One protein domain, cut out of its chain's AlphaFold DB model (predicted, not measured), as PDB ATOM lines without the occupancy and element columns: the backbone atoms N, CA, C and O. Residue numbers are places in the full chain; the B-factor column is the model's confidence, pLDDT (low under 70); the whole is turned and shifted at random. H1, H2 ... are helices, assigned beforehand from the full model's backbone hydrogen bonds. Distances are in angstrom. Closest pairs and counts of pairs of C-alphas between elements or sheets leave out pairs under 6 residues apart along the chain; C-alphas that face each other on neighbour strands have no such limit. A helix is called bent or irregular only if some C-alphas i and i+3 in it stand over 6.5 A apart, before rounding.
ATOM      1  N   LYS A 181      24.285   8.498 -46.442       91.31
ATOM      2  CA  LYS A 181      23.667   9.493 -47.327       91.31
ATOM      3  C   LYS A 181      22.394  10.077 -46.725       91.31
ATOM      4  O   LYS A 181      22.226  11.291 -46.771       91.31
ATOM      5  N   HIS A 182      21.511   9.239 -46.181       90.88
ATOM      6  CA  HIS A 182      20.246   9.710 -45.617       90.88
ATOM      7  C   HIS A 182      20.457  10.547 -44.353       90.88
ATOM      8  O   HIS A 182      19.814  11.584 -44.219       90.88
ATOM      9  N   LEU A 183      21.400  10.159 -43.488       90.12
ATOM     10  CA  LEU A 183      21.773  10.953 -42.318       90.12
ATOM     11  C   LEU A 183      22.373  12.300 -42.729       90.12
ATOM     12  O   LEU A 183      21.902  13.336 -42.277       90.12
ATOM     13  N   LEU A 184      23.362  12.302 -43.631       89.88
ATOM     14  CA  LEU A 184      23.974  13.544 -44.114       89.88
ATOM     15  C   LEU A 184      22.942  14.460 -44.761       89.88
ATOM     16  O   LEU A 184      22.939  15.657 -44.495       89.88
ATOM     17  N   LYS A 185      22.045  13.901 -45.574       92.12
ATOM     18  CA  LYS A 185      20.956  14.652 -46.190       92.12
ATOM     19  C   LYS A 185      20.055  15.299 -45.138       92.12
ATOM     20  O   LYS A 185      19.798  16.489 -45.258       92.12
ATOM     21  N   ALA A 186      19.612  14.546 -44.131       91.38
ATOM     22  CA  ALA A 186      18.774  15.080 -43.059       91.38
ATOM     23  C   ALA A 186      19.486  16.220 -42.315       91.38
ATOM     24  O   ALA A 186      18.943  17.313 -42.209       91.38
ATOM     25  N   CYS A 187      20.745  16.009 -41.920       89.38
ATOM     26  CA  CYS A 187      21.538  17.033 -41.249       89.38
ATOM     27  C   CYS A 187      21.720  18.299 -42.100       89.38
ATOM     28  O   CYS A 187      21.577  19.401 -41.588       89.38
ATOM     29  N   ILE A 188      22.030  18.164 -43.394       89.50
ATOM     30  CA  ILE A 188      22.199  19.316 -44.296       89.50
ATOM     31  C   ILE A 188      20.878  20.080 -44.441       89.50
ATOM     32  O   ILE A 188      20.887  21.306 -44.426       89.50
ATOM     33  N   GLN A 189      19.752  19.369 -44.553       89.88
ATOM     34  CA  GLN A 189      18.426  19.973 -44.711       89.88
ATOM     35  C   GLN A 189      17.957  20.752 -43.475       89.88
ATOM     36  O   GLN A 189      17.177  21.688 -43.622       89.88
ATOM     37  N   GLU A 190      18.436  20.400 -42.282       91.94
ATOM     38  CA  GLU A 190      18.148  21.130 -41.040       91.94
ATOM     39  C   GLU A 190      19.019  22.384 -40.857       91.94
ATOM     40  O   GLU A 190      18.681  23.267 -40.066       91.94
ATOM     41  N   LEU A 191      20.142  22.497 -41.578       88.81
ATOM     42  CA  LEU A 191      21.043  23.642 -41.458       88.81
ATOM     43  C   LEU A 191      20.526  24.855 -42.253       88.81
ATOM     44  O   LEU A 191      20.219  24.720 -43.439       88.81
ATOM     45  N   PRO A 192      20.535  26.071 -41.668       92.62
ATOM     46  CA  PRO A 192      20.315  27.309 -42.416       92.62
ATOM     47  C   PRO A 192      21.330  27.474 -43.554       92.62
ATOM     48  O   PRO A 192      22.483  27.062 -43.411       92.62
ATOM     49  N   GLU A 193      20.949  28.161 -44.637       91.00
ATOM     50  CA  GLU A 193      21.808  28.370 -45.821       91.00
ATOM     51  C   GLU A 193      23.203  28.908 -45.460       91.00
ATOM     52  O   GLU A 193      24.214  28.414 -45.954       91.00
ATOM     53  N   MET A 194      23.281  29.846 -44.510       91.50
ATOM     54  CA  MET A 194      24.555  30.389 -44.028       91.50
ATOM     55  C   MET A 194      25.464  29.311 -43.412       91.50
ATOM     56  O   MET A 194      26.667  29.301 -43.669       91.50
ATOM     57  N   LYS A 195      24.905  28.380 -42.625       89.38
ATOM     58  CA  LYS A 195      25.669  27.272 -42.029       89.38
ATOM     59  C   LYS A 195      26.056  26.225 -43.076       89.38
ATOM     60  O   LYS A 195      27.126  25.629 -42.966       89.38
ATOM     61  N   GLN A 196      25.233  26.019 -44.105       89.75
ATOM     62  CA  GLN A 196      25.598  25.154 -45.233       89.75
ATOM     63  C   GLN A 196      26.780  25.731 -46.027       89.75
ATOM     64  O   GLN A 196      27.695  24.986 -46.385       89.75
ATOM     65  N   GLU A 197      26.813  27.048 -46.247       91.31
ATOM     66  CA  GLU A 197      27.947  27.711 -46.904       91.31
ATOM     67  C   GLU A 197      29.215  27.639 -46.043       91.31
ATOM     68  O   GLU A 197      30.290  27.320 -46.549       91.31
ATOM     69  N   GLN A 198      29.094  27.836 -44.726       89.50
ATOM     70  CA  GLN A 198      30.205  27.628 -43.791       89.50
ATOM     71  C   GLN A 198      30.752  26.199 -43.859       89.50
ATOM     72  O   GLN A 198      31.966  26.016 -43.942       89.50
ATOM     73  N   LEU A 199      29.879  25.188 -43.890       87.31
ATOM     74  CA  LEU A 199      30.285  23.793 -44.067       87.31
ATOM     75  C   LEU A 199      31.040  23.585 -45.391       87.31
ATOM     76  O   LEU A 199      32.060  22.897 -45.410       87.31
ATOM     77  N   CYS A 200      30.581  24.200 -46.483       89.94
ATOM     78  CA  CYS A 200      31.269  24.140 -47.774       89.94
ATOM     79  C   CYS A 200      32.674  24.759 -47.705       89.94
ATOM     80  O   CYS A 200      33.637  24.118 -48.127       89.94
ATOM     81  N   MET A 201      32.806  25.951 -47.115       88.75
ATOM     82  CA  MET A 201      34.104  26.616 -46.932       88.75
ATOM     83  C   MET A 201      35.053  25.799 -46.047       88.75
ATOM     84  O   MET A 201      36.250  25.703 -46.332       88.75
ATOM     85  N   LEU A 202      34.535  25.173 -44.988       86.94
ATOM     86  CA  LEU A 202      35.319  24.283 -44.132       86.94
ATOM     87  C   LEU A 202      35.851  23.087 -44.927       86.94
ATOM     88  O   LEU A 202      37.046  22.817 -44.884       86.94
ATOM     89  N   ILE A 203      35.002  22.417 -45.711       85.56
ATOM     90  CA  ILE A 203      35.415  21.284 -46.556       85.56
ATOM     91  C   ILE A 203      36.543  21.682 -47.520       85.56
ATOM     92  O   ILE A 203      37.508  20.933 -47.683       85.56
ATOM     93  N   GLU A 204      36.438  22.852 -48.152       86.06
ATOM     94  CA  GLU A 204      37.412  23.319 -49.147       86.06
ATOM     95  C   GLU A 204      38.728  23.809 -48.532       86.06
ATOM     96  O   GLU A 204      39.783  23.640 -49.143       86.06
ATOM     97  N   SER A 205      38.683  24.370 -47.323       85.81
ATOM     98  CA  SER A 205      39.867  24.861 -46.602       85.81
ATOM     99  C   SER A 205      40.644  23.768 -45.865       85.81
ATOM    100  O   SER A 205      41.798  23.979 -45.490       85.81
ATOM    101  N   CYS A 206      40.046  22.591 -45.665       79.44
ATOM    102  CA  CYS A 206      40.712  21.473 -45.009       79.44
ATOM    103  C   CYS A 206      41.911  20.956 -45.814       79.44
ATOM    104  O   CYS A 206      41.842  20.788 -47.033       79.44
ATOM    105  N   ASP A 207      42.987  20.584 -45.114       82.50
ATOM    106  CA  ASP A 207      44.075  19.831 -45.732       82.50
ATOM    107  C   ASP A 207      43.596  18.421 -46.101       82.50
ATOM    108  O   ASP A 207      43.286  17.582 -45.251       82.50
ATOM    109  N   GLN A 208      43.538  18.172 -47.408       84.06
ATOM    110  CA  GLN A 208      43.138  16.895 -47.986       84.06
ATOM    111  C   GLN A 208      44.293  16.181 -48.705       84.06
ATOM    112  O   GLN A 208      44.055  15.230 -49.452       84.06
ATOM    113  N   SER A 209      45.539  16.625 -48.506       83.94
ATOM    114  CA  SER A 209      46.735  16.091 -49.178       83.94
ATOM    115  C   SER A 209      46.946  14.589 -48.948       83.94
ATOM    116  O   SER A 209      47.394  13.879 -49.846       83.94
ATOM    117  N   ALA A 210      46.551  14.087 -47.775       78.06
ATOM    118  CA  ALA A 210      46.665  12.680 -47.403       78.06
ATOM    119  C   ALA A 210      45.606  11.760 -48.054       78.06
ATOM    120  O   ALA A 210      45.663  10.541 -47.874       78.06
ATOM    121  N   PHE A 211      44.626  12.302 -48.790       75.75
ATOM    122  CA  PHE A 211      43.541  11.520 -49.386       75.75
ATOM    123  C   PHE A 211      43.686  11.408 -50.906       75.75
ATOM    124  O   PHE A 211      43.815  12.397 -51.618       75.75
ATOM    125  N   GLY A 212      43.562  10.185 -51.435       76.19
ATOM    126  CA  GLY A 212      43.620   9.929 -52.883       76.19
ATOM    127  C   GLY A 212      42.417  10.457 -53.682       76.19
ATOM    128  O   GLY A 212      42.388  10.356 -54.904       76.19
ATOM    129  N   THR A 213      41.386  10.982 -53.022       82.19
ATOM    130  CA  THR A 213      40.252  11.655 -53.665       82.19
ATOM    131  C   THR A 213      39.786  12.772 -52.747       82.19
ATOM    132  O   THR A 213      39.489  12.517 -51.581       82.19
ATOM    133  N   LYS A 214      39.744  13.997 -53.276       83.31
ATOM    134  CA  LYS A 214      39.311  15.177 -52.530       83.31
ATOM    135  C   LYS A 214      37.787  15.262 -52.493       83.31
ATOM    136  O   LYS A 214      37.109  14.916 -53.460       83.31
ATOM    137  N   VAL A 215      37.269  15.736 -51.374       86.06
ATOM    138  CA  VAL A 215      35.880  16.123 -51.157       86.06
ATOM    139  C   VAL A 215      35.765  17.615 -51.457       86.06
ATOM    140  O   VAL A 215      36.548  18.410 -50.940       86.06
ATOM    141  N   SER A 216      34.801  17.995 -52.291       87.38
ATOM    142  CA  SER A 216      34.474  19.395 -52.581       87.38
ATOM    143  C   SER A 216      33.105  19.767 -52.017       87.38
ATOM    144  O   SER A 216      32.313  18.882 -51.651       87.38
ATOM    145  N   ARG A 217      32.797  21.071 -52.026       91.00
ATOM    146  CA  ARG A 217      31.465  21.613 -51.711       91.00
ATOM    147  C   ARG A 217      30.329  20.940 -52.482       91.00
ATOM    148  O   ARG A 217      29.231  20.771 -51.958       91.00
ATOM    149  N   ASP A 218      30.610  20.450 -53.690       89.69
ATOM    150  CA  ASP A 218      29.644  19.739 -54.526       89.69
ATOM    151  C   ASP A 218      29.091  18.475 -53.844       89.69
ATOM    152  O   ASP A 218      28.036  17.966 -54.232       89.69
ATOM    153  N   THR A 219      29.810  17.919 -52.865       86.19
ATOM    154  CA  THR A 219      29.340  16.778 -52.062       86.19
ATOM    155  C   THR A 219      28.101  17.144 -51.254       86.19
ATOM    156  O   THR A 219      27.191  16.325 -51.150       86.19
ATOM    157  N   ILE A 220      28.062  18.375 -50.740       85.94
ATOM    158  CA  ILE A 220      26.951  18.931 -49.966       85.94
ATOM    159  C   ILE A 220      25.847  19.403 -50.912       85.94
ATOM    160  O   ILE A 220      24.716  18.936 -50.809       85.94
ATOM    161  N   ILE A 221      26.193  20.243 -51.896       88.88
ATOM    162  CA  ILE A 221      25.219  20.854 -52.822       88.88
ATOM    163  C   ILE A 221      24.462  19.790 -53.620       88.88
ATOM    164  O   ILE A 221      23.249  19.868 -53.788       88.88
ATOM    165  N   TYR A 222      25.166  18.763 -54.095       90.00
ATOM    166  CA  TYR A 222      24.578  17.720 -54.930       90.00
ATOM    167  C   TYR A 222      24.438  16.391 -54.191       90.00
ATOM    168  O   TYR A 222      24.535  15.340 -54.834       90.00
ATOM    169  N   ILE A 223      24.215  16.419 -52.867       88.69
ATOM    170  CA  ILE A 223      24.128  15.226 -52.006       88.69
ATOM    171  C   ILE A 223      23.183  14.158 -52.577       88.69
ATOM    172  O   ILE A 223      23.512  12.973 -52.569       88.69
ATOM    173  N   ASP A 224      22.068  14.561 -53.192       86.25
ATOM    174  CA  ASP A 224      21.102  13.646 -53.809       86.25
ATOM    175  C   ASP A 224      21.669  12.851 -54.991       86.25
ATOM    176  O   ASP A 224      21.332  11.680 -55.174       86.25
ATOM    177  N   SER A 225      22.595  13.433 -55.752       86.69
ATOM    178  CA  SER A 225      23.250  12.766 -56.886       86.69
ATOM    179  C   SER A 225      24.441  11.887 -56.482       86.69
ATOM    180  O   SER A 225      24.923  11.084 -57.288       86.69
ATOM    181  N   ARG A 226      24.918  12.016 -55.233       87.19
ATOM    182  CA  ARG A 226      26.123  11.333 -54.752       87.19
ATOM    183  C   ARG A 226      25.931   9.830 -54.652       87.19
ATOM    184  O   ARG A 226      24.893   9.338 -54.195       87.19
ATOM    185  N   GLN A 227      26.972   9.115 -55.060       84.81
ATOM    186  CA  GLN A 227      27.051   7.661 -55.044       84.81
ATOM    187  C   GLN A 227      27.751   7.174 -53.771       84.81
ATOM    188  O   GLN A 227      28.407   7.937 -53.060       84.81
ATOM    189  N   GLY A 228      27.678   5.874 -53.481       83.00
ATOM    190  CA  GLY A 228      28.232   5.328 -52.236       83.00
ATOM    191  C   GLY A 228      29.732   5.554 -52.070       83.00
ATOM    192  O   GLY A 228      30.212   5.705 -50.950       83.00
ATOM    193  N   LYS A 229      30.481   5.621 -53.178       82.81
ATOM    194  CA  LYS A 229      31.913   5.949 -53.164       82.81
ATOM    195  C   LYS A 229      32.165   7.387 -52.703       82.81
ATOM    196  O   LYS A 229      33.124   7.611 -51.965       82.81
ATOM    197  N   ASP A 230      31.312   8.325 -53.098       85.62
ATOM    198  CA  ASP A 230      31.431   9.731 -52.711       85.62
ATOM    199  C   ASP A 230      31.180   9.871 -51.211       85.62
ATOM    200  O   ASP A 230      32.018  10.408 -50.491       85.62
ATOM    201  N   ILE A 231      30.095   9.263 -50.717       88.31
ATOM    202  CA  ILE A 231      29.757   9.274 -49.286       88.31
ATOM    203  C   ILE A 231      30.822   8.548 -48.461       88.31
ATOM    204  O   ILE A 231      31.220   9.017 -47.400       88.31
ATOM    205  N   LYS A 232      31.359   7.431 -48.960       86.25
ATOM    206  CA  LYS A 232      32.498   6.754 -48.334       86.25
ATOM    207  C   LYS A 232      33.718   7.664 -48.234       86.25
ATOM    208  O   LYS A 232      34.412   7.627 -47.222       86.25
ATOM    209  N   THR A 233      34.013   8.419 -49.287       84.44
ATOM    210  CA  THR A 233      35.149   9.348 -49.307       84.44
ATOM    211  C   THR A 233      34.919  10.455 -48.290       84.44
ATOM    212  O   THR A 233      35.779  10.652 -47.440       84.44
ATOM    213  N   TYR A 234      33.721  11.049 -48.284       83.38
ATOM    214  CA  TYR A 234      33.283  12.012 -47.277       83.38
ATOM    215  C   TYR A 234      33.466  11.472 -45.850       83.38
ATOM    216  O   TYR A 234      34.241  12.015 -45.074       83.38
ATOM    217  N   VAL A 235      32.870  10.332 -45.503       81.38
ATOM    218  CA  VAL A 235      32.976   9.767 -44.145       81.38
ATOM    219  C   VAL A 235      34.433   9.476 -43.743       81.38
ATOM    220  O   VAL A 235      34.803   9.655 -42.585       81.38
ATOM    221  N   ARG A 236      35.287   9.052 -44.687       76.44
ATOM    222  CA  ARG A 236      36.707   8.752 -44.416       76.44
ATOM    223  C   ARG A 236      37.567   9.998 -44.238       76.44
ATOM    224  O   ARG A 236      38.512   9.940 -43.459       76.44
ATOM    225  N   THR A 237      37.265  11.095 -44.931       70.75
ATOM    226  CA  THR A 237      37.942  12.374 -44.678       70.75
ATOM    227  C   THR A 237      37.501  12.989 -43.347       70.75
ATOM    228  O   THR A 237      38.294  13.661 -42.692       70.75
ATOM    229  N   HIS A 238      36.285  12.667 -42.888       64.81
ATOM    230  CA  HIS A 238      35.654  13.239 -41.695       64.81
ATOM    231  C   HIS A 238      35.836  12.422 -40.398       64.81
ATOM    232  O   HIS A 238      35.392  12.858 -39.339       64.81
ATOM    233  N   SER A 239      36.535  11.277 -40.396       52.00
ATOM    234  CA  SER A 239      36.773  10.511 -39.151       52.00
ATOM    235  C   SER A 239      37.688  11.227 -38.144       52.00
ATOM    236  O   SER A 239      37.759  10.818 -36.991       52.00
ATOM    237  N   LYS A 240      38.369  12.306 -38.557       48.62
ATOM    238  CA  LYS A 240      39.088  13.242 -37.671       48.62
ATOM    239  C   LYS A 240      38.224  14.433 -37.196       48.62
ATOM    240  O   LYS A 240      38.716  15.261 -36.442       48.62
ATOM    241  N   TRP A 241      36.954  14.510 -37.614       51.16
ATOM    242  CA  TRP A 241      36.079  15.693 -37.522       51.16
ATOM    243  C   TRP A 241      34.736  15.452 -36.812       51.16
ATOM    244  O   TRP A 241      33.863  16.313 -36.849       51.16
ATOM    245  N   TRP A 242      34.539  14.333 -36.112       47.19
ATOM    246  CA  TRP A 242      33.356  14.209 -35.241       47.19
ATOM    247  C   TRP A 242      33.331  15.274 -34.126       47.19
ATOM    248  O   TRP A 242      32.295  15.485 -33.519       47.19
ATOM    249  N   ILE A 243      34.436  15.990 -33.889       43.97
ATOM    250  CA  ILE A 243      34.551  17.024 -32.855       43.97
ATOM    251  C   ILE A 243      33.958  18.386 -33.306       43.97
ATOM    252  O   ILE A 243      33.193  18.955 -32.530       43.97
ATOM    253  N   PRO A 244      34.178  18.907 -34.536       42.19
ATOM    254  CA  PRO A 244      33.615  20.217 -34.913       42.19
ATOM    255  C   PRO A 244      32.135  20.223 -35.331       42.19
ATOM    256  O   PRO A 244      31.495  21.266 -35.249       42.19
ATOM    257  N   PHE A 245      31.548  19.085 -35.736       44.91
ATOM    258  CA  PHE A 245      30.104  19.016 -36.040       44.91
ATOM    259  C   PHE A 245      29.241  19.194 -34.774       44.91
ATOM    260  O   PHE A 245      28.197  19.838 -34.824       44.91
ATOM    261  N   TYR A 246      29.721  18.708 -33.620       47.84
ATOM    262  CA  TYR A 246      29.115  18.971 -32.308       47.84
ATOM    263  C   TYR A 246      29.248  20.438 -31.876       47.84
ATOM    264  O   TYR A 246      28.349  20.968 -31.240       47.84
ATOM    265  N   GLN A 247      30.329  21.125 -32.253       48.97
ATOM    266  CA  GLN A 247      30.543  22.533 -31.887       48.97
ATOM    267  C   GLN A 247      29.643  23.519 -32.651       48.97
ATOM    268  O   GLN A 247      29.574  24.686 -32.287       48.97
ATOM    269  N   LEU A 248      28.964  23.072 -33.712       53.12
ATOM    270  CA  LEU A 248      28.052  23.901 -34.513       53.12
ATOM    271  C   LEU A 248      26.571  23.712 -34.148       53.12
ATOM    272  O   LEU A 248      25.722  24.443 -34.679       53.12
TER     273      LEU A 248
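AT A GLANCE: This is residues 181 to 248 of the 253 residues of an uncharacterized protein of Crassostrea gigas (UniProt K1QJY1). Five helices make a loose frame round a poorly filled middle: H2 and H4, on opposite sides, are bridged at one end by H1, and little H3 lies over the gap between them. After H4 the printed part folds back into H5, on the other side of the frame from H3 and away from H1, H2 and H3; residues 239 to 244 stick out free of the rest. The 68 printed residues hold five named helices, H1 to H5 in chain order, and no named strand, so the class is all helix. The whole is compact, with a radius of gyration of the C-alphas of 11.4 A, and spans 31 by 25 by 17 A.

HOW THE PARTS SIT: H2, residues 193 to 205, is close to but not clearly touching H1, residues 181 to 190; their closest C-alphas, of Ile 188 and Gln 196, are 6.8 A apart. The two run opposite ways at a steep tilt of 52 degrees. H3, residues 218 to 221, is close to but not clearly touching H2, with the C-alphas of Cys 200 and Ile 220 closest at 7.1 A. H4, residues 228 to 240, is apart from H2. H4 and H1 are close but not clearly touching, closest at the C-alphas of Lys 181 and Ile 231, 6.4 A; they run the same way at a steep tilt of 66 degrees. H5, residues 242 to 247, is apart from H1, H2 and H3, and meets H4 only through their link. Every O i to N i+4 pair is within hydrogen-bond range in H1 and H2, but 8 of 9 are in H4 and 0 of 2 in H5, where 1 of 3 O i to N i+3 pairs is within range; H3 is too short for an O i to N i+4 pair.

IN THESE COORDINATES: H2 measures 18.4 A from its first to its last C-alpha, beginning with C-alpha 193 at (21.808, 28.370, -45.821). H4 measures 19.8 A and is irregular, with C-alphas 237 and 240 7.2 A apart. H1 measures 14.3 A and begins with C-alpha 181 at (23.667, 9.493, -47.327). H3 measures 4.9 A. H5 measures 9.4 A and ends with C-alpha 247 at (30.543, 22.533, -31.887).

THE WHOLE: The two C-alphas farthest apart, of Pro 192 and Gly 212, are 30.9 A apart. The link from H2 to H3, residues 206 to 217, is long. The printed part has no cut. The mean pLDDT of the printed part is 80.5, and residues 238 to 248 are under 70.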